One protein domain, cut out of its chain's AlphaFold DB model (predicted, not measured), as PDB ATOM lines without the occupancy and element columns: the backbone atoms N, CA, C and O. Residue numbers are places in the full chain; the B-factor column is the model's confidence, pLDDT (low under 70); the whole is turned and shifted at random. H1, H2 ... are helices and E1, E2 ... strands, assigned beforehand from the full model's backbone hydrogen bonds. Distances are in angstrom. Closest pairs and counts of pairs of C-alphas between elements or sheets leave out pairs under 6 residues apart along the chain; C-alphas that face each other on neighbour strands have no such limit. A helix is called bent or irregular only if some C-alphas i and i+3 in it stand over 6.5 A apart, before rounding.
ATOM      1  N   SER A   4      57.434 116.168  -3.343       88.62
ATOM      2  CA  SER A   4      56.509 115.311  -4.092       88.62
ATOM      3  C   SER A   4      56.461 115.623  -5.590       88.62
ATOM      4  O   SER A   4      56.246 114.726  -6.402       88.62
ATOM      5  N   GLN A   5      56.640 116.887  -5.980       87.44
ATOM      6  CA  GLN A   5      56.722 117.276  -7.389       87.44
ATOM      7  C   GLN A   5      58.001 116.742  -8.043       87.44
ATOM      8  O   GLN A   5      57.934 116.244  -9.161       87.44
ATOM      9  N   ILE A   6      59.138 116.802  -7.344       85.94
ATOM     10  CA  ILE A   6      60.424 116.293  -7.846       85.94
ATOM     11  C   ILE A   6      60.343 114.784  -8.056       85.94
ATOM     12  O   ILE A   6      60.702 114.285  -9.120       85.94
ATOM     13  N   GLU A   7      59.813 114.063  -7.069       88.00
ATOM     14  CA  GLU A   7      59.652 112.616  -7.167       88.00
ATOM     15  C   GLU A   7      58.744 112.231  -8.337       88.00
ATOM     16  O   GLU A   7      59.115 111.367  -9.122       88.00
ATOM     17  N   LYS A   8      57.603 112.908  -8.524       86.31
ATOM     18  CA  LYS A   8      56.703 112.654  -9.664       86.31
ATOM     19  C   LYS A   8      57.355 112.892 -11.023       86.31
ATOM     20  O   LYS A   8      57.031 112.186 -11.968       86.31
ATOM     21  N   LEU A   9      58.251 113.872 -11.116       83.75
ATOM     22  CA  LEU A   9      58.914 114.226 -12.370       83.75
ATOM     23  C   LEU A   9      60.083 113.303 -12.724       83.75
ATOM     24  O   LEU A   9      60.375 113.153 -13.905       83.75
ATOM     25  N   LEU A  10      60.765 112.728 -11.730       82.38
ATOM     26  CA  LEU A  10      62.050 112.050 -11.944       82.38
ATOM     27  C   LEU A  10      62.065 110.584 -11.507       82.38
ATOM     28  O   LEU A  10      62.939 109.832 -11.920       82.38
ATOM     29  N   HIS A  11      61.136 110.136 -10.667       86.25
ATOM     30  CA  HIS A  11      61.154 108.756 -10.201       86.25
ATOM     31  C   HIS A  11      60.624 107.810 -11.287       86.25
ATOM     32  O   HIS A  11      59.483 107.936 -11.734       86.25
ATOM     33  N   ILE A  12      61.405 106.778 -11.625       85.00
ATOM     34  CA  ILE A  12      61.108 105.855 -12.732       85.00
ATOM     35  C   ILE A  12      59.706 105.227 -12.666       85.00
ATOM     36  O   ILE A  12      59.030 105.144 -13.680       85.00
ATOM     37  N   LYS A  13      59.210 104.866 -11.471       86.50
ATOM     38  CA  LYS A  13      57.837 104.343 -11.293       86.50
ATOM     39  C   LYS A  13      56.743 105.310 -11.770       86.50
ATOM     40  O   LYS A  13      55.728 104.853 -12.281       86.50
ATOM     41  N   HIS A  14      56.918 106.622 -11.597       89.00
ATOM     42  CA  HIS A  14      55.933 107.604 -12.071       89.00
ATOM     43  C   HIS A  14      55.992 107.745 -13.588       89.00
ATOM     44  O   HIS A  14      54.947 107.751 -14.230       89.00
ATOM     45  N   LEU A  15      57.196 107.737 -14.161       88.75
ATOM     46  CA  LEU A  15      57.392 107.784 -15.612       88.75
ATOM     47  C   LEU A  15      56.899 106.516 -16.312       88.75
ATOM     48  O   LEU A  15      56.313 106.590 -17.386       88.75
ATOM     49  N   GLU A  16      57.054 105.354 -15.677       89.62
ATOM     50  CA  GLU A  16      56.451 104.099 -16.129       89.62
ATOM     51  C   GLU A  16      54.923 104.186 -16.150       89.62
ATOM     52  O   GLU A  16      54.301 103.718 -17.098       89.62
ATOM     53  N   ASN A  17      54.307 104.804 -15.139       89.88
ATOM     54  CA  ASN A  17      52.855 104.986 -15.093       89.88
ATOM     55  C   ASN A  17      52.354 106.002 -16.135       89.88
ATOM     56  O   ASN A  17      51.295 105.784 -16.729       89.88
ATOM     57  N   GLU A  18      53.104 107.082 -16.371       90.69
ATOM     58  CA  GLU A  18      52.831 108.058 -17.438       90.69
ATOM     59  C   GLU A  18      52.875 107.356 -18.805       90.69
ATOM     60  O   GLU A  18      51.867 107.322 -19.510       90.69
ATOM     61  N   LEU A  19      53.965 106.636 -19.100       91.38
ATOM     62  CA  LEU A  19      54.112 105.861 -20.337       91.38
ATOM     63  C   LEU A  19      53.030 104.788 -20.496       91.38
ATOM     64  O   LEU A  19      52.512 104.563 -21.589       91.38
ATOM     65  N   LYS A  20      52.673 104.100 -19.409       92.38
ATOM     66  CA  LYS A  20      51.605 103.094 -19.407       92.38
ATOM     67  C   LYS A  20      50.261 103.701 -19.806       92.38
ATOM     68  O   LYS A  20      49.501 103.064 -20.533       92.38
ATOM     69  N   THR A  21      49.980 104.916 -19.345       91.50
ATOM     70  CA  THR A  21      48.756 105.652 -19.690       91.50
ATOM     71  C   THR A  21      48.768 106.059 -21.162       91.50
ATOM     72  O   THR A  21      47.789 105.815 -21.867       91.50
ATOM     73  N   ASP A  22      49.894 106.577 -21.653       90.81
ATOM     74  CA  ASP A  22      50.065 106.961 -23.059       90.81
ATOM     75  C   ASP A  22      49.882 105.770 -24.005       90.81
ATOM     76  O   ASP A  22      49.146 105.864 -24.993       90.81
ATOM     77  N   ILE A  23      50.488 104.624 -23.672       90.69
ATOM     78  CA  ILE A  23      50.350 103.387 -24.449       90.69
ATOM     79  C   ILE A  23      48.902 102.892 -24.409       90.69
ATOM     80  O   ILE A  23      48.350 102.537 -25.451       90.69
ATOM     81  N   SER A  24      48.268 102.896 -23.233       91.88
ATOM     82  CA  SER A  24      46.882 102.443 -23.081       91.88
ATOM     83  C   SER A  24      45.901 103.263 -23.917       91.88
ATOM     84  O   SER A  24      44.953 102.694 -24.449       91.88
ATOM     85  N   ASN A  25      46.120 104.575 -24.031       90.38
ATOM     86  CA  ASN A  25      45.250 105.470 -24.792       90.38
ATOM     87  C   ASN A  25      45.530 105.412 -26.301       90.38
ATOM     88  O   ASN A  25      44.604 105.498 -27.103       90.38
ATOM     89  N   SER A  26      46.799 105.276 -26.693       90.44
ATOM     90  CA  SER A  26      47.212 105.368 -28.101       90.44
ATOM     91  C   SER A  26      47.113 104.038 -28.853       90.44
ATOM     92  O   SER A  26      46.935 104.045 -30.068       90.44
ATOM     93  N   TYR A  27      47.209 102.906 -28.145       90.62
ATOM     94  CA  TYR A  27      47.286 101.557 -28.725       90.62
ATOM     95  C   TYR A  27      46.191 100.621 -28.189       90.62
ATOM     96  O   TYR A  27      46.391  99.413 -28.038       90.62
ATOM     97  N   GLU A  28      45.012 101.165 -27.872       92.06
ATOM     98  CA  GLU A  28      43.886 100.388 -27.335       92.06
ATOM     99  C   GLU A  28      43.507  99.216 -28.262       92.06
ATOM    100  O   GLU A  28      43.264  98.094 -27.805       92.06
ATOM    101  N   SER A  29      43.520  99.443 -29.580       91.62
ATOM    102  CA  SER A  29      43.136  98.431 -30.570       91.62
ATOM    103  C   SER A  29      44.114  97.247 -30.602       91.62
ATOM    104  O   SER A  29      43.710  96.085 -30.698       91.62
ATOM    105  N   GLU A  30      45.405  97.538 -30.473       92.12
ATOM    106  CA  GLU A  30      46.518  96.598 -30.429       92.12
ATOM    107  C   GLU A  30      46.475  95.800 -29.128       92.12
ATOM    108  O   GLU A  30      46.618  94.580 -29.156       92.12
ATOM    109  N   ILE A  31      46.175  96.446 -27.997       92.44
ATOM    110  CA  ILE A  31      46.023  95.777 -26.697       92.44
ATOM    111  C   ILE A  31      44.856  94.778 -26.726       92.44
ATOM    112  O   ILE A  31      44.975  93.665 -26.203       92.44
ATOM    113  N   ILE A  32      43.740  95.120 -27.376       93.19
ATOM    114  CA  ILE A  32      42.604  94.198 -27.538       93.19
ATOM    115  C   ILE A  32      43.002  92.984 -28.392       93.19
ATOM    116  O   ILE A  32      42.711  91.844 -28.012       93.19
ATOM    117  N   LYS A  33      43.703  93.198 -29.514       93.75
ATOM    118  CA  LYS A  33      44.212  92.111 -30.375       93.75
ATOM    119  C   LYS A  33      45.219  91.229 -29.632       93.75
ATOM    120  O   LYS A  33      45.110  90.004 -29.674       93.75
ATOM    121  N   ALA A  34      46.141  91.837 -28.891       93.94
ATOM    122  CA  ALA A  34      47.107  91.168 -28.028       93.94
ATOM    123  C   ALA A  34      46.419  90.270 -26.993       93.94
ATOM    124  O   ALA A  34      46.761  89.097 -26.847       93.94
ATOM    125  N   LYS A  35      45.383  90.783 -26.323       94.69
ATOM    126  CA  LYS A  35      44.593  90.009 -25.360       94.69
ATOM    127  C   LYS A  35      43.941  88.791 -26.007       94.69
ATOM    128  O   LYS A  35      44.008  87.694 -25.455       94.69
ATOM    129  N   GLN A  36      43.337  88.960 -27.182       94.25
ATOM    130  CA  GLN A  36      42.743  87.849 -27.931       94.25
ATOM    131  C   GLN A  36      43.797  86.810 -28.338       94.25
ATOM    132  O   GLN A  36      43.545  85.608 -28.227       94.25
ATOM    133  N   ALA A  37      44.985  87.257 -28.753       94.31
ATOM    134  CA  ALA A  37      46.100  86.380 -29.090       94.31
ATOM    135  C   ALA A  37      46.567  85.559 -27.878       94.31
ATOM    136  O   ALA A  37      46.723  84.344 -28.002       94.31
ATOM    137  N   ILE A  38      46.705  86.180 -26.700       94.31
ATOM    138  CA  ILE A  38      47.080  85.482 -25.457       94.31
ATOM    139  C   ILE A  38      46.010  84.464 -25.057       94.31
ATOM    140  O   ILE A  38      46.341  83.322 -24.755       94.31
ATOM    141  N   ILE A  39      44.725  84.826 -25.118       94.50
ATOM    142  CA  ILE A  39      43.628  83.891 -24.812       94.50
ATOM    143  C   ILE A  39      43.668  82.686 -25.761       94.50
ATOM    144  O   ILE A  39      43.580  81.538 -25.321       94.50
ATOM    145  N   LYS A  40      43.846  82.926 -27.066       94.12
ATOM    146  CA  LYS A  40      43.987  81.852 -28.056       94.12
ATOM    147  C   LYS A  40      45.202  80.975 -27.749       94.12
ATOM    148  O   LYS A  40      45.089  79.755 -27.807       94.12
ATOM    149  N   TRP A  41      46.332  81.580 -27.396       94.38
ATOM    150  CA  TRP A  41      47.556  80.874 -27.029       94.38
ATOM    151  C   TRP A  41      47.372  79.990 -25.785       94.38
ATOM    152  O   TRP A  41      47.798  78.832 -25.811       94.38
ATOM    153  N   CYS A  42      46.673  80.477 -24.755       92.44
ATOM    154  CA  CYS A  42      46.353  79.707 -23.549       92.44
ATOM    155  C   CYS A  42      45.446  78.497 -23.831       92.44
ATOM    156  O   CYS A  42      45.589  77.465 -23.182       92.44
ATOM    157  N   ASN A  43      44.544  78.595 -24.814       92.44
ATOM    158  CA  ASN A  43      43.600  77.523 -25.155       92.44
ATOM    159  C   ASN A  43      44.217  76.380 -25.981       92.44
ATOM    160  O   ASN A  43      43.624  75.305 -26.090       92.44
ATOM    161  N   ILE A  44      45.390  76.591 -26.586       92.81
ATOM    162  CA  ILE A  44      46.081  75.556 -27.362       92.81
ATOM    163  C   ILE A  44      46.777  74.592 -26.396       92.81
ATOM    164  O   ILE A  44      47.689  74.995 -25.670       92.81
ATOM    165  N   LYS A  45      46.387  73.314 -26.425       90.00
ATOM    166  CA  LYS A  45      47.053  72.255 -25.655       90.00
ATOM    167  C   LYS A  45      48.371  71.850 -26.312       90.00
ATOM    168  O   LYS A  45      48.396  71.497 -27.488       90.00
ATOM    169  N   GLU A  46      49.441  71.873 -25.530       91.69
ATOM    170  CA  GLU A  46      50.779  71.407 -25.901       91.69
ATOM    171  C   GLU A  46      51.262  70.376 -24.860       91.69
ATOM    172  O   GLU A  46      50.461  69.555 -24.411       91.69
ATOM    173  N   TRP A  47      52.540  70.386 -24.467       91.88
ATOM    174  CA  TRP A  47      53.077  69.511 -23.419       91.88
ATOM    175  C   TRP A  47      52.788  70.046 -22.009       91.88
ATOM    176  O   TRP A  47      52.633  71.254 -21.811       91.88
ATOM    177  N   ASP A  48      52.771  69.146 -21.023       90.38
ATOM    178  CA  ASP A  48      52.280  69.397 -19.659       90.38
ATOM    179  C   ASP A  48      52.892  70.642 -19.008       90.38
ATOM    180  O   ASP A  48      52.170  71.581 -18.684       90.38
ATOM    181  N   SER A  49      54.226  70.733 -18.958       88.88
ATOM    182  CA  SER A  49      54.920  71.887 -18.365       88.88
ATOM    183  C   SER A  49      54.516  73.233 -18.987       88.88
ATOM    184  O   SER A  49      54.433  74.236 -18.283       88.88
ATOM    185  N   LYS A  50      54.238  73.294 -20.296       91.12
ATOM    186  CA  LYS A  50      53.794  74.540 -20.938       91.12
ATOM    187  C   LYS A  50      52.315  74.814 -20.683       91.12
ATOM    188  O   LYS A  50      51.944  75.971 -20.500       91.12
ATOM    189  N   ASN A  51      51.488  73.773 -20.630       91.81
ATOM    190  CA  ASN A  51      50.079  73.904 -20.266       91.81
ATOM    191  C   ASN A  51      49.918  74.439 -18.834       91.81
ATOM    192  O   ASN A  51      49.068  75.299 -18.616       91.81
ATOM    193  N   ASP A  52      50.780  74.031 -17.898       91.12
ATOM    194  CA  ASP A  52      50.788  74.553 -16.525       91.12
ATOM    195  C   ASP A  52      51.084  76.062 -16.492       91.12
ATOM    196  O   ASP A  52      50.384  76.832 -15.827       91.12
ATOM    197  N   ARG A  53      52.070  76.524 -17.279       92.44
ATOM    198  CA  ARG A  53      52.382  77.962 -17.394       92.44
ATOM    199  C   ARG A  53      51.242  78.752 -18.033       92.44
ATOM    200  O   ARG A  53      50.897  79.829 -17.550       92.44
ATOM    201  N   LYS A  54      50.626  78.221 -19.091       92.69
ATOM    202  CA  LYS A  54      49.448  78.825 -19.740       92.69
ATOM    203  C   LYS A  54      48.268  78.940 -18.783       92.69
ATOM    204  O   LYS A  54      47.608  79.978 -18.744       92.69
ATOM    205  N   TYR A  55      48.025  77.889 -18.003       91.50
ATOM    206  CA  TYR A  55      46.988  77.877 -16.982       91.50
ATOM    207  C   TYR A  55      47.232  78.995 -15.970       91.50
ATOM    208  O   TYR A  55      46.333  79.800 -15.751       91.50
ATOM    209  N   PHE A  56      48.458  79.141 -15.459       91.62
ATOM    210  CA  PHE A  56      48.816  80.250 -14.573       91.62
ATOM    211  C   PHE A  56      48.557  81.628 -15.207       91.62
ATOM    212  O   PHE A  56      47.890  82.466 -14.599       91.62
ATOM    213  N   VAL A  57      49.001  81.849 -16.451       91.75
ATOM    214  CA  VAL A  57      48.782  83.119 -17.172       91.75
ATOM    215  C   VAL A  57      47.292  83.438 -17.333       91.75
ATOM    216  O   VAL A  57      46.913  84.605 -17.272       91.75
ATOM    217  N   SER A  58      46.428  82.428 -17.483       90.62
ATOM    218  CA  SER A  58      44.980  82.630 -17.633       90.62
ATOM    219  C   SER A  58      44.290  83.231 -16.398       90.62
ATOM    220  O   SER A  58      43.228  83.832 -16.544       90.62
ATOM    221  N   PHE A  59      44.898  83.127 -15.208       91.00
ATOM    222  CA  PHE A  59      44.396  83.758 -13.977       91.00
ATOM    223  C   PHE A  59      44.912  85.180 -13.760       91.00
ATOM    224  O   PHE A  59      44.437  85.868 -12.855       91.00
ATOM    225  N   LEU A  60      45.892  85.627 -14.547       92.56
ATOM    226  CA  LEU A  60      46.442  86.969 -14.421       92.56
ATOM    227  C   LEU A  60      45.525  88.004 -15.078       92.56
ATOM    228  O   LEU A  60      44.798  87.724 -16.032       92.56
ATOM    229  N   ASP A  61      45.624  89.249 -14.611       93.00
ATOM    230  CA  ASP A  61      45.062  90.383 -15.340       93.00
ATOM    231  C   ASP A  61      45.869  90.614 -16.626       93.00
ATOM    232  O   ASP A  61      46.925  91.253 -16.625       93.00
ATOM    233  N   LEU A  62      45.342  90.086 -17.733       92.75
ATOM    234  CA  LEU A  62      45.966  90.175 -19.051       92.75
ATOM    235  C   LEU A  62      46.185  91.623 -19.503       92.75
ATOM    236  O   LEU A  62      47.187  91.894 -20.157       92.75
ATOM    237  N   ASN A  63      45.292  92.554 -19.151       92.69
ATOM    238  CA  ASN A  63      45.450  93.953 -19.555       92.69
ATOM    239  C   ASN A  63      46.658  94.570 -18.845       92.69
ATOM    240  O   ASN A  63      47.517  95.177 -19.485       92.69
ATOM    241  N   SER A  64      46.757  94.373 -17.528       92.12
ATOM    242  CA  SER A  64      47.900  94.858 -16.750       92.12
ATOM    243  C   SER A  64      49.210  94.192 -17.181       92.12
ATOM    244  O   SER A  64      50.234  94.871 -17.271       92.12
ATOM    245  N   LEU A  65      49.174  92.894 -17.507       93.56
ATOM    246  CA  LEU A  65      50.325  92.144 -18.005       93.56
ATOM    247  C   LEU A  65      50.828  92.678 -19.352       93.56
ATOM    248  O   LEU A  65      52.014  92.981 -19.468       93.56
ATOM    249  N   ILE A  66      49.943  92.821 -20.345       94.19
ATOM    250  CA  ILE A  66      50.293  93.353 -21.671       94.19
ATOM    251  C   ILE A  66      50.885  94.750 -21.524       94.19
ATOM    252  O   ILE A  66      51.977  95.004 -22.023       94.19
ATOM    253  N   LEU A  67      50.209  95.635 -20.787       93.88
ATOM    254  CA  LEU A  67      50.696  96.992 -20.567       93.88
ATOM    255  C   LEU A  67      52.067  97.000 -19.883       93.88
ATOM    256  O   LEU A  67      52.941  97.743 -20.304       93.88
ATOM    257  N   ASN A  68      52.294  96.152 -18.877       93.25
ATOM    258  CA  ASN A  68      53.601  96.052 -18.227       93.25
ATOM    259  C   ASN A  68      54.696  95.594 -19.206       93.25
ATOM    260  O   ASN A  68      55.772  96.184 -19.225       93.25
ATOM    261  N   ILE A  69      54.417  94.588 -20.047       94.06
ATOM    262  CA  ILE A  69      55.361  94.125 -21.074       94.06
ATOM    263  C   ILE A  69      55.683  95.266 -22.047       94.06
ATOM    264  O   ILE A  69      56.850  95.602 -22.225       94.06
ATOM    265  N   LEU A  70      54.659  95.897 -22.627       93.56
ATOM    266  CA  LEU A  70      54.833  96.960 -23.618       93.56
ATOM    267  C   LEU A  70      55.562  98.174 -23.035       93.56
ATOM    268  O   LEU A  70      56.524  98.646 -23.634       93.56
ATOM    269  N   THR A  71      55.168  98.645 -21.848       92.81
ATOM    270  CA  THR A  71      55.824  99.770 -21.169       92.81
ATOM    271  C   THR A  71      57.303  99.484 -20.918       92.81
ATOM    272  O   THR A  71      58.137 100.338 -21.207       92.81
ATOM    273  N   LYS A  72      57.658  98.288 -20.425       92.00
ATOM    274  CA  LYS A  72      59.062  97.918 -20.179       92.00
ATOM    275  C   LYS A  72      59.853  97.817 -21.481       92.00
ATOM    276  O   LYS A  72      60.968  98.327 -21.540       92.00
ATOM    277  N   THR A  73      59.275  97.227 -22.526       92.44
ATOM    278  CA  THR A  73      59.924  97.156 -23.839       92.44
ATOM    279  C   THR A  73      60.186  98.551 -24.403       92.44
ATOM    280  O   THR A  73      61.317  98.857 -24.751       92.44
ATOM    281  N   VAL A  74      59.189  99.436 -24.424       91.50
ATOM    282  CA  VAL A  74      59.339 100.802 -24.965       91.50
ATOM    283  C   VAL A  74      60.338 101.630 -24.155       91.50
ATOM    284  O   VAL A  74      61.114 102.400 -24.714       91.50
ATOM    285  N   LEU A  75      60.350 101.455 -22.833       89.38
ATOM    286  CA  LEU A  75      61.245 102.183 -21.943       89.38
ATOM    287  C   LEU A  75      62.717 101.786 -22.125       89.38
ATOM    288  O   LEU A  75      63.583 102.656 -22.161       89.38
ATOM    289  N   TYR A  76      63.009 100.485 -22.215       88.25
ATOM    290  CA  TYR A  76      64.386  99.979 -22.192       88.25
ATOM    291  C   TYR A  76      64.956  99.648 -23.579       88.25
ATOM    292  O   TYR A  76      66.176  99.652 -23.735       88.25
ATOM    293  N   CYS A  77      64.116  99.403 -24.589       90.12
ATOM    294  CA  CYS A  77      64.536  99.057 -25.955       90.12
ATOM    295  C   CYS A  77      64.568 100.254 -26.914       90.12
ATOM    296  O   CYS A  77      64.447 100.061 -28.121       90.12
ATOM    297  N   GLN A  78      64.763 101.481 -26.414       86.44
ATOM    298  CA  GLN A  78      65.058 102.646 -27.274       86.44
ATOM    299  C   GLN A  78      66.343 102.454 -28.092       86.44
ATOM    300  O   GLN A  78      66.541 103.079 -29.128       86.44
ATOM    301  N   LYS A  79      67.239 101.595 -27.596       86.38
ATOM    302  CA  LYS A  79      68.355 101.025 -28.345       86.38
ATOM    303  C   LYS A  79      68.182  99.505 -28.374       86.38
ATOM    304  O   LYS A  79      67.651  98.964 -27.396       86.38
ATOM    305  N   PRO A  80      68.673  98.814 -29.417       90.75
ATOM    306  CA  PRO A  80      68.604  97.361 -29.490       90.75
ATOM    307  C   PRO A  80      69.151  96.703 -28.218       90.75
ATOM    308  O   PRO A  80      70.305  96.915 -27.834       90.75
ATOM    309  N   MET A  81      68.322  95.892 -27.560       93.00
ATOM    310  CA  MET A  81      68.674  95.179 -26.329       93.00
ATOM    311  C   MET A  81      68.476  93.671 -26.512       93.00
ATOM    312  O   MET A  81      67.501  93.272 -27.146       93.00
ATOM    313  N   PRO A  82      69.329  92.805 -25.928       94.19
ATOM    314  CA  PRO A  82      69.108  91.368 -25.997       94.19
ATOM    315  C   PRO A  82      67.728  90.986 -25.455       94.19
ATOM    316  O   PRO A  82      67.349  91.374 -24.349       94.19
ATOM    317  N   PHE A  83      67.001  90.166 -26.207       92.25
ATOM    318  CA  PHE A  83      65.639  89.730 -25.901       92.25
ATOM    319  C   PHE A  83      65.477  89.146 -24.489       92.25
ATOM    320  O   PHE A  83      64.499  89.410 -23.788       92.25
ATOM    321  N   VAL A  84      66.478  88.387 -24.034       91.44
ATOM    322  CA  VAL A  84      66.492  87.770 -22.699       91.44
ATOM    323  C   VAL A  84      66.545  88.819 -21.584       91.44
ATOM    324  O   VAL A  84      65.969  88.597 -20.518       91.44
ATOM    325  N   SER A  85      67.179  89.971 -21.822       91.69
ATOM    326  CA  SER A  85      67.274  91.046 -20.834       91.69
ATOM    327  C   SER A  85      65.885  91.562 -20.466       91.69
ATOM    328  O   SER A  85      65.547  91.575 -19.284       91.69
ATOM    329  N   ILE A  86      65.034  91.862 -21.453       92.94
ATOM    330  CA  ILE A  86      63.654  92.313 -21.208       92.94
ATOM    331  C   ILE A  86      62.815  91.212 -20.563       92.94
ATOM    332  O   ILE A  86      62.129  91.461 -19.569       92.94
ATOM    333  N   ALA A  87      62.921  89.977 -21.062       92.75
ATOM    334  CA  ALA A  87      62.183  88.850 -20.496       92.75
ATOM    335  C   ALA A  87      62.504  88.617 -19.006       92.75
ATOM    336  O   ALA A  87      61.630  88.232 -18.232       92.75
ATOM    337  N   SER A  88      63.744  88.888 -18.589       89.81
ATOM    338  CA  SER A  88      64.177  88.765 -17.191       89.81
ATOM    339  C   SER A  88      63.720  89.912 -16.281       89.81
ATOM    340  O   SER A  88      63.588  89.709 -15.073       89.81
ATOM    341  N   MET A  89      63.456  91.102 -16.834       88.56
ATOM    342  CA  MET A  89      63.015  92.277 -16.068       88.56
ATOM    343  C   MET A  89      61.546  92.189 -15.642       88.56
ATOM    344  O   MET A  89      61.144  92.809 -14.656       88.56
ATOM    345  N   ILE A  90      60.733  91.437 -16.384       90.69
ATOM    346  CA  ILE A  90      59.291  91.343 -16.165       90.69
ATOM    347  C   ILE A  90      59.006  90.127 -15.282       90.69
ATOM    348  O   ILE A  90      59.145  88.983 -15.707       90.69
ATOM    349  N   ASN A  91      58.581  90.369 -14.044       88.44
ATOM    350  CA  ASN A  91      58.142  89.315 -13.132       88.44
ATOM    351  C   ASN A  91      56.615  89.188 -13.169       88.44
ATOM    352  O   ASN A  91      55.912  90.145 -12.840       88.44
ATOM    353  N   ILE A  92      56.117  88.006 -13.528       88.38
ATOM    354  CA  ILE A  92      54.677  87.709 -13.602       88.38
ATOM    355  C   ILE A  92      54.193  86.816 -12.450       88.38
ATOM    356  O   ILE A  92      53.037  86.412 -12.436       88.38
ATOM    357  N   GLY A  93      55.052  86.546 -11.460       84.31
ATOM    358  CA  GLY A  93      54.680  85.873 -10.211       84.31
ATOM    359  C   GLY A  93      55.014  84.383 -10.144       84.31
ATOM    360  O   GLY A  93      54.602  83.721  -9.193       84.31
ATOM    361  N   PHE A  94      55.771  83.847 -11.105       83.62
ATOM    362  CA  PHE A  94      56.296  82.485 -10.996       83.62
ATOM    363  C   PHE A  94      57.338  82.388  -9.876       83.62
ATOM    364  O   PHE A  94      58.172  83.276  -9.697       83.62
ATOM    365  N   THR A  95      57.312  81.277  -9.136       80.44
ATOM    366  CA  THR A  95      58.352  80.962  -8.144       80.44
ATOM    367  C   THR A  95      59.667  80.592  -8.824       80.44
ATOM    368  O   THR A  95      60.732  80.996  -8.364       80.44
ATOM    369  N   ASP A  96      59.593  79.849  -9.932       86.88
ATOM    370  CA  ASP A  96      60.760  79.496 -10.732       86.88
ATOM    371  C   ASP A  96      61.087  80.584 -11.766       86.88
ATOM    372  O   ASP A  96      60.241  81.012 -12.557       86.88
ATOM    373  N   LYS A  97      62.352  81.018 -11.781       85.44
ATOM    374  CA  LYS A  97      62.818  82.074 -12.690       85.44
ATOM    375  C   LYS A  97      62.833  81.627 -14.146       85.44
ATOM    376  O   LYS A  97      62.591  82.451 -15.027       85.44
ATOM    377  N   MET A  98      63.149  80.361 -14.416       88.75
ATOM    378  CA  MET A  98      63.250  79.870 -15.789       88.75
ATOM    379  C   MET A  98      61.872  79.804 -16.435       88.75
ATOM    380  O   MET A  98      61.724  80.217 -17.585       88.75
ATOM    381  N   ASP A  99      60.859  79.362 -15.696       91.00
ATOM    382  CA  ASP A  99      59.475  79.381 -16.163       91.00
ATOM    383  C   ASP A  99      58.933  80.802 -16.331       91.00
ATOM    384  O   ASP A  99      58.243  81.061 -17.322       91.00
ATOM    385  N   ASN A 100      59.319  81.744 -15.459       91.94
ATOM    386  CA  ASN A 100      59.025  83.166 -15.661       91.94
ATOM    387  C   ASN A 100      59.599  83.667 -16.995       91.94
ATOM    388  O   ASN A 100      58.854  84.152 -17.845       91.94
ATOM    389  N   ILE A 101      60.914  83.514 -17.193       92.69
ATOM    390  CA  ILE A 101      61.617  84.015 -18.383       92.69
ATOM    391  C   ILE A 101      61.044  83.371 -19.644       92.69
ATOM    392  O   ILE A 101      60.702  84.085 -20.578       92.69
ATOM    393  N   ARG A 102      60.868  82.042 -19.669       93.69
ATOM    394  CA  ARG A 102      60.302  81.324 -20.824       93.69
ATOM    395  C   ARG A 102      58.909  81.822 -21.182       93.69
ATOM    396  O   ARG A 102      58.635  82.046 -22.356       93.69
ATOM    397  N   THR A 103      58.046  82.007 -20.185       94.12
ATOM    398  CA  THR A 103      56.676  82.479 -20.418       94.12
ATOM    399  C   THR A 103      56.678  83.903 -20.957       94.12
ATOM    400  O   THR A 103      56.030  84.171 -21.964       94.12
ATOM    401  N   VAL A 104      57.443  84.813 -20.348       95.00
ATOM    402  CA  VAL A 104      57.547  86.197 -20.834       95.00
ATOM    403  C   VAL A 104      58.157  86.242 -22.236       95.00
ATOM    404  O   VAL A 104      57.685  87.004 -23.069       95.00
ATOM    405  N   SER A 105      59.144  85.398 -22.535       94.69
ATOM    406  CA  SER A 105      59.700  85.255 -23.882       94.69
ATOM    407  C   SER A 105      58.644  84.826 -24.907       94.69
ATOM    408  O   SER A 105      58.546  85.424 -25.976       94.69
ATOM    409  N   GLU A 106      57.822  83.824 -24.592       94.44
ATOM    410  CA  GLU A 106      56.731  83.388 -25.473       94.44
ATOM    411  C   GLU A 106      55.704  84.511 -25.695       94.44
ATOM    412  O   GLU A 106      55.255  84.719 -26.822       94.44
ATOM    413  N   LEU A 107      55.384  85.279 -24.648       95.31
ATOM    414  CA  LEU A 107      54.500  86.442 -24.749       95.31
ATOM    415  C   LEU A 107      55.125  87.571 -25.583       95.31
ATOM    416  O   LEU A 107      54.437  88.146 -26.416       95.31
ATOM    417  N   LEU A 108      56.419  87.858 -25.426       95.25
ATOM    418  CA  LEU A 108      57.122  88.848 -26.247       95.25
ATOM    419  C   LEU A 108      57.109  88.459 -27.735       95.25
ATOM    420  O   LEU A 108      56.859  89.301 -28.591       95.25
ATOM    421  N   ALA A 109      57.315  87.187 -28.069       94.12
ATOM    422  CA  ALA A 109      57.200  86.743 -29.459       94.12
ATOM    423  C   ALA A 109      55.750  86.842 -29.978       94.12
ATOM    424  O   ALA A 109      55.516  87.207 -31.124       94.12
ATOM    425  N   LEU A 110      54.758  86.556 -29.128       94.56
ATOM    426  CA  LEU A 110      53.340  86.626 -29.494       94.56
ATOM    427  C   LEU A 110      52.846  88.060 -29.746       94.56
ATOM    428  O   LEU A 110      51.912  88.256 -30.522       94.56
ATOM    429  N   LEU A 111      53.434  89.040 -29.060       94.44
ATOM    430  CA  LEU A 111      53.029  90.444 -29.106       94.44
ATOM    431  C   LEU A 111      53.770  91.266 -30.173       94.44
ATOM    432  O   LEU A 111      53.301  92.349 -30.512       94.44
ATOM    433  N   GLU A 112      54.863  90.755 -30.746       94.12
ATOM    434  CA  GLU A 112      55.606  91.425 -31.825       94.12
ATOM    435  C   GLU A 112      54.711  91.856 -33.013       94.12
ATOM    436  O   GLU A 112      54.802  93.016 -33.423       94.12
ATOM    437  N   PRO A 113      53.756  91.038 -33.515       92.31
ATOM    438  CA  PRO A 113      52.906  91.428 -34.647       92.31
ATOM    439  C   PRO A 113      51.999  92.640 -34.389       92.31
ATOM    440  O   PRO A 113      51.332  93.106 -35.311       92.31
ATOM    441  N   MET A 114      51.930  93.141 -33.150       90.75
ATOM    442  CA  MET A 114      51.221  94.382 -32.829       90.75
ATOM    443  C   MET A 114      51.953  95.632 -33.346       90.75
ATOM    444  O   MET A 114      51.354  96.703 -33.367       90.75
ATOM    445  N   GLY A 115      53.222  95.519 -33.761       90.06
ATOM    446  CA  GLY A 115      53.975  96.611 -34.392       90.06
ATOM    447  C   GLY A 115      54.506  97.676 -33.426       90.06
ATOM    448  O   GLY A 115      54.868  98.765 -33.856       90.06
ATOM    449  N   ILE A 116      54.552  97.379 -32.123       91.12
ATOM    450  CA  ILE A 116      55.070  98.294 -31.087       91.12
ATOM    451  C   ILE A 116      56.597  98.181 -30.953       91.12
ATOM    452  O   ILE A 116      57.288  99.149 -30.641       91.12
ATOM    453  N   TYR A 117      57.128  96.989 -31.195       94.56
ATOM    454  CA  TYR A 117      58.550  96.676 -31.217       94.56
ATOM    455  C   TYR A 117      58.790  95.579 -32.250       94.56
ATOM    456  O   TYR A 117      57.847  94.910 -32.679       94.56
ATOM    457  N   THR A 118      60.048  95.386 -32.616       95.56
ATOM    458  CA  THR A 118      60.483  94.319 -33.518       95.56
ATOM    459  C   THR A 118      61.515  93.439 -32.829       95.56
ATOM    460  O   THR A 118      62.211  93.894 -31.914       95.56
ATOM    461  N   ILE A 119      61.612  92.182 -33.261       94.56
ATOM    462  CA  ILE A 119      62.670  91.264 -32.842       94.56
ATOM    463  C   ILE A 119      63.521  90.945 -34.073       94.56
ATOM    464  O   ILE A 119      62.995  90.495 -35.086       94.56
ATOM    465  N   ASP A 120      64.828  91.200 -34.014       92.38
ATOM    466  CA  ASP A 120      65.736  90.885 -35.123       92.38
ATOM    467  C   ASP A 120      66.212  89.415 -35.107       92.38
ATOM    468  O   ASP A 120      66.024  88.672 -34.135       92.38
ATOM    469  N   ASP A 121      66.890  88.994 -36.179       89.94
ATOM    470  CA  ASP A 121      67.451  87.639 -36.307       89.94
ATOM    471  C   ASP A 121      68.500  87.315 -35.224       89.94
ATOM    472  O   ASP A 121      68.693  86.153 -34.847       89.94
ATOM    473  N   ASN A 122      69.155  88.344 -34.679       92.06
ATOM    474  CA  ASN A 122      70.126  88.230 -33.592       92.06
ATOM    475  C   ASN A 122      69.462  88.181 -32.206       92.06
ATOM    476  O   ASN A 122      70.164  88.124 -31.192       92.06
ATOM    477  N   ARG A 123      68.124  88.136 -32.145       91.19
ATOM    478  CA  ARG A 123      67.323  88.148 -30.913       91.19
ATOM    479  C   ARG A 123      67.534  89.426 -30.103       91.19
ATOM    480  O   ARG A 123      67.590  89.385 -28.869       91.19
ATOM    481  N   MET A 124      67.646  90.549 -30.790       94.12
ATOM    482  CA  MET A 124      67.611  91.887 -30.223       94.12
ATOM    483  C   MET A 124      66.198  92.445 -30.359       94.12
ATOM    484  O   MET A 124      65.539  92.250 -31.377       94.12
ATOM    485  N   ILE A 125      65.730  93.122 -29.317       94.69
ATOM    486  CA  ILE A 125      64.461  93.841 -29.313       94.69
ATOM    487  C   ILE A 125      64.758  95.327 -29.461       94.69
ATOM    488  O   ILE A 125      65.571  95.874 -28.709       94.69
ATOM    489  N   GLU A 126      64.049  95.970 -30.379       94.31
ATOM    490  CA  GLU A 126      64.057  97.416 -30.574       94.31
ATOM    491  C   GLU A 126      62.617  97.933 -30.576       94.31
ATOM    492  O   GLU A 126      61.736  97.374 -31.238       94.31
ATOM    493  N   ALA A 127      62.360  98.979 -29.792       93.44
ATOM    494  CA  ALA A 127      61.066  99.639 -29.765       93.44
ATOM    495  C   ALA A 127      60.870 100.435 -31.063       93.44
ATOM    496  O   ALA A 127      61.716 101.239 -31.441       93.44
ATOM    497  N   LEU A 128      59.735 100.233 -31.735       92.31
ATOM    498  CA  LEU A 128      59.371 100.989 -32.940       92.31
ATOM    499  C   LEU A 128      58.678 102.309 -32.596       92.31
ATOM    500  O   LEU A 128      58.538 103.190 -33.444       92.31
TER     501      LEU A 128
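Overview. This is residues 4 to 128 of the 284 residues of an uncharacterized protein of Moraxella macacae 0408225 (UniProt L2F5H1). What shape does the model have? Crossed helices cluster with H5 near the middle: H2 and H3 pack across H5, H3 also packs across H7, H6 packs on H7, and the small strand hairpin E1 E2 sits on one side by H5, H6 and H7. H1, joined at a corner to H2, lies at one far end, and the turn between H3 and H4 lies at the other. What is it made of? The printed part has 125 residues, with seven named helices followed by two antiparallel strands, mostly helix by class. It is compact, with a radius of gyration of the C-alphas of 14.8 A, and elongated, spanning 49 by 32 by 31 A.

Arrangement. What is near the sheet? E1, residues 117 to 119, and E2, residues 124 to 127, form an antiparallel hairpin, with N 118 and O 126 within hydrogen-bond range at 2.9 A. The closest C-alphas of E2 and H5, residues 62 to 76, are those of Ala 127 and Val 74, 5.2 A apart. Residues 81 to 82 pair antiparallel with residues 124 to 125 of E2. How do the nearest helices stand? H6, residues 83 to 89, touches residues 100 to 108 of H7, residues 97 to 114, at a steep tilt of 60 degrees, with the closest C-alphas, those of Ala 87 and Ile 101, 5.3 A apart. H5 and H7 are close but not clearly touching, about perpendicular at 85 degrees. What follows outward? H2, residues 12 to 26, touches H5 at a steep tilt of 65 degrees, with the closest C-alphas, those of Lys 20 and Thr 71, 5.7 A apart. H3, residues 28 to 43, touches H5 with residues 31 to 35 alone and forms a helical hairpin with H4, residues 48 to 58; C-alphas 42 and 54, their closest, are 5.0 A apart. H1, residues 4 to 10, touches H2 only at the corner. Are the helix backbones complete? Every O i to N i+4 pair is within hydrogen-bond range in H1 to H6, and 12 of 14 in H7.

Along the chain. Where do the elements begin and end? H1 begins at C-alpha 4, (56.509, 115.311, -4.092), and E2 ends at C-alpha 127, (61.066, 99.639, -29.765). Which are longest? H7 measures 26.3 A from first to last C-alpha, H3 23.0 A, H5 21.1 A and H2 20.7 A. H7 is irregular, with C-alphas 110 and 113 7.1 A apart.

Size, cuts and confidence. How far does it reach? The two C-alphas farthest apart, those of Gln 5 and Trp 47, are 50.5 A apart. Is anything broken or uncertain? The printed part has no cut and no long link, and no printed residue is under 70 in pLDDT.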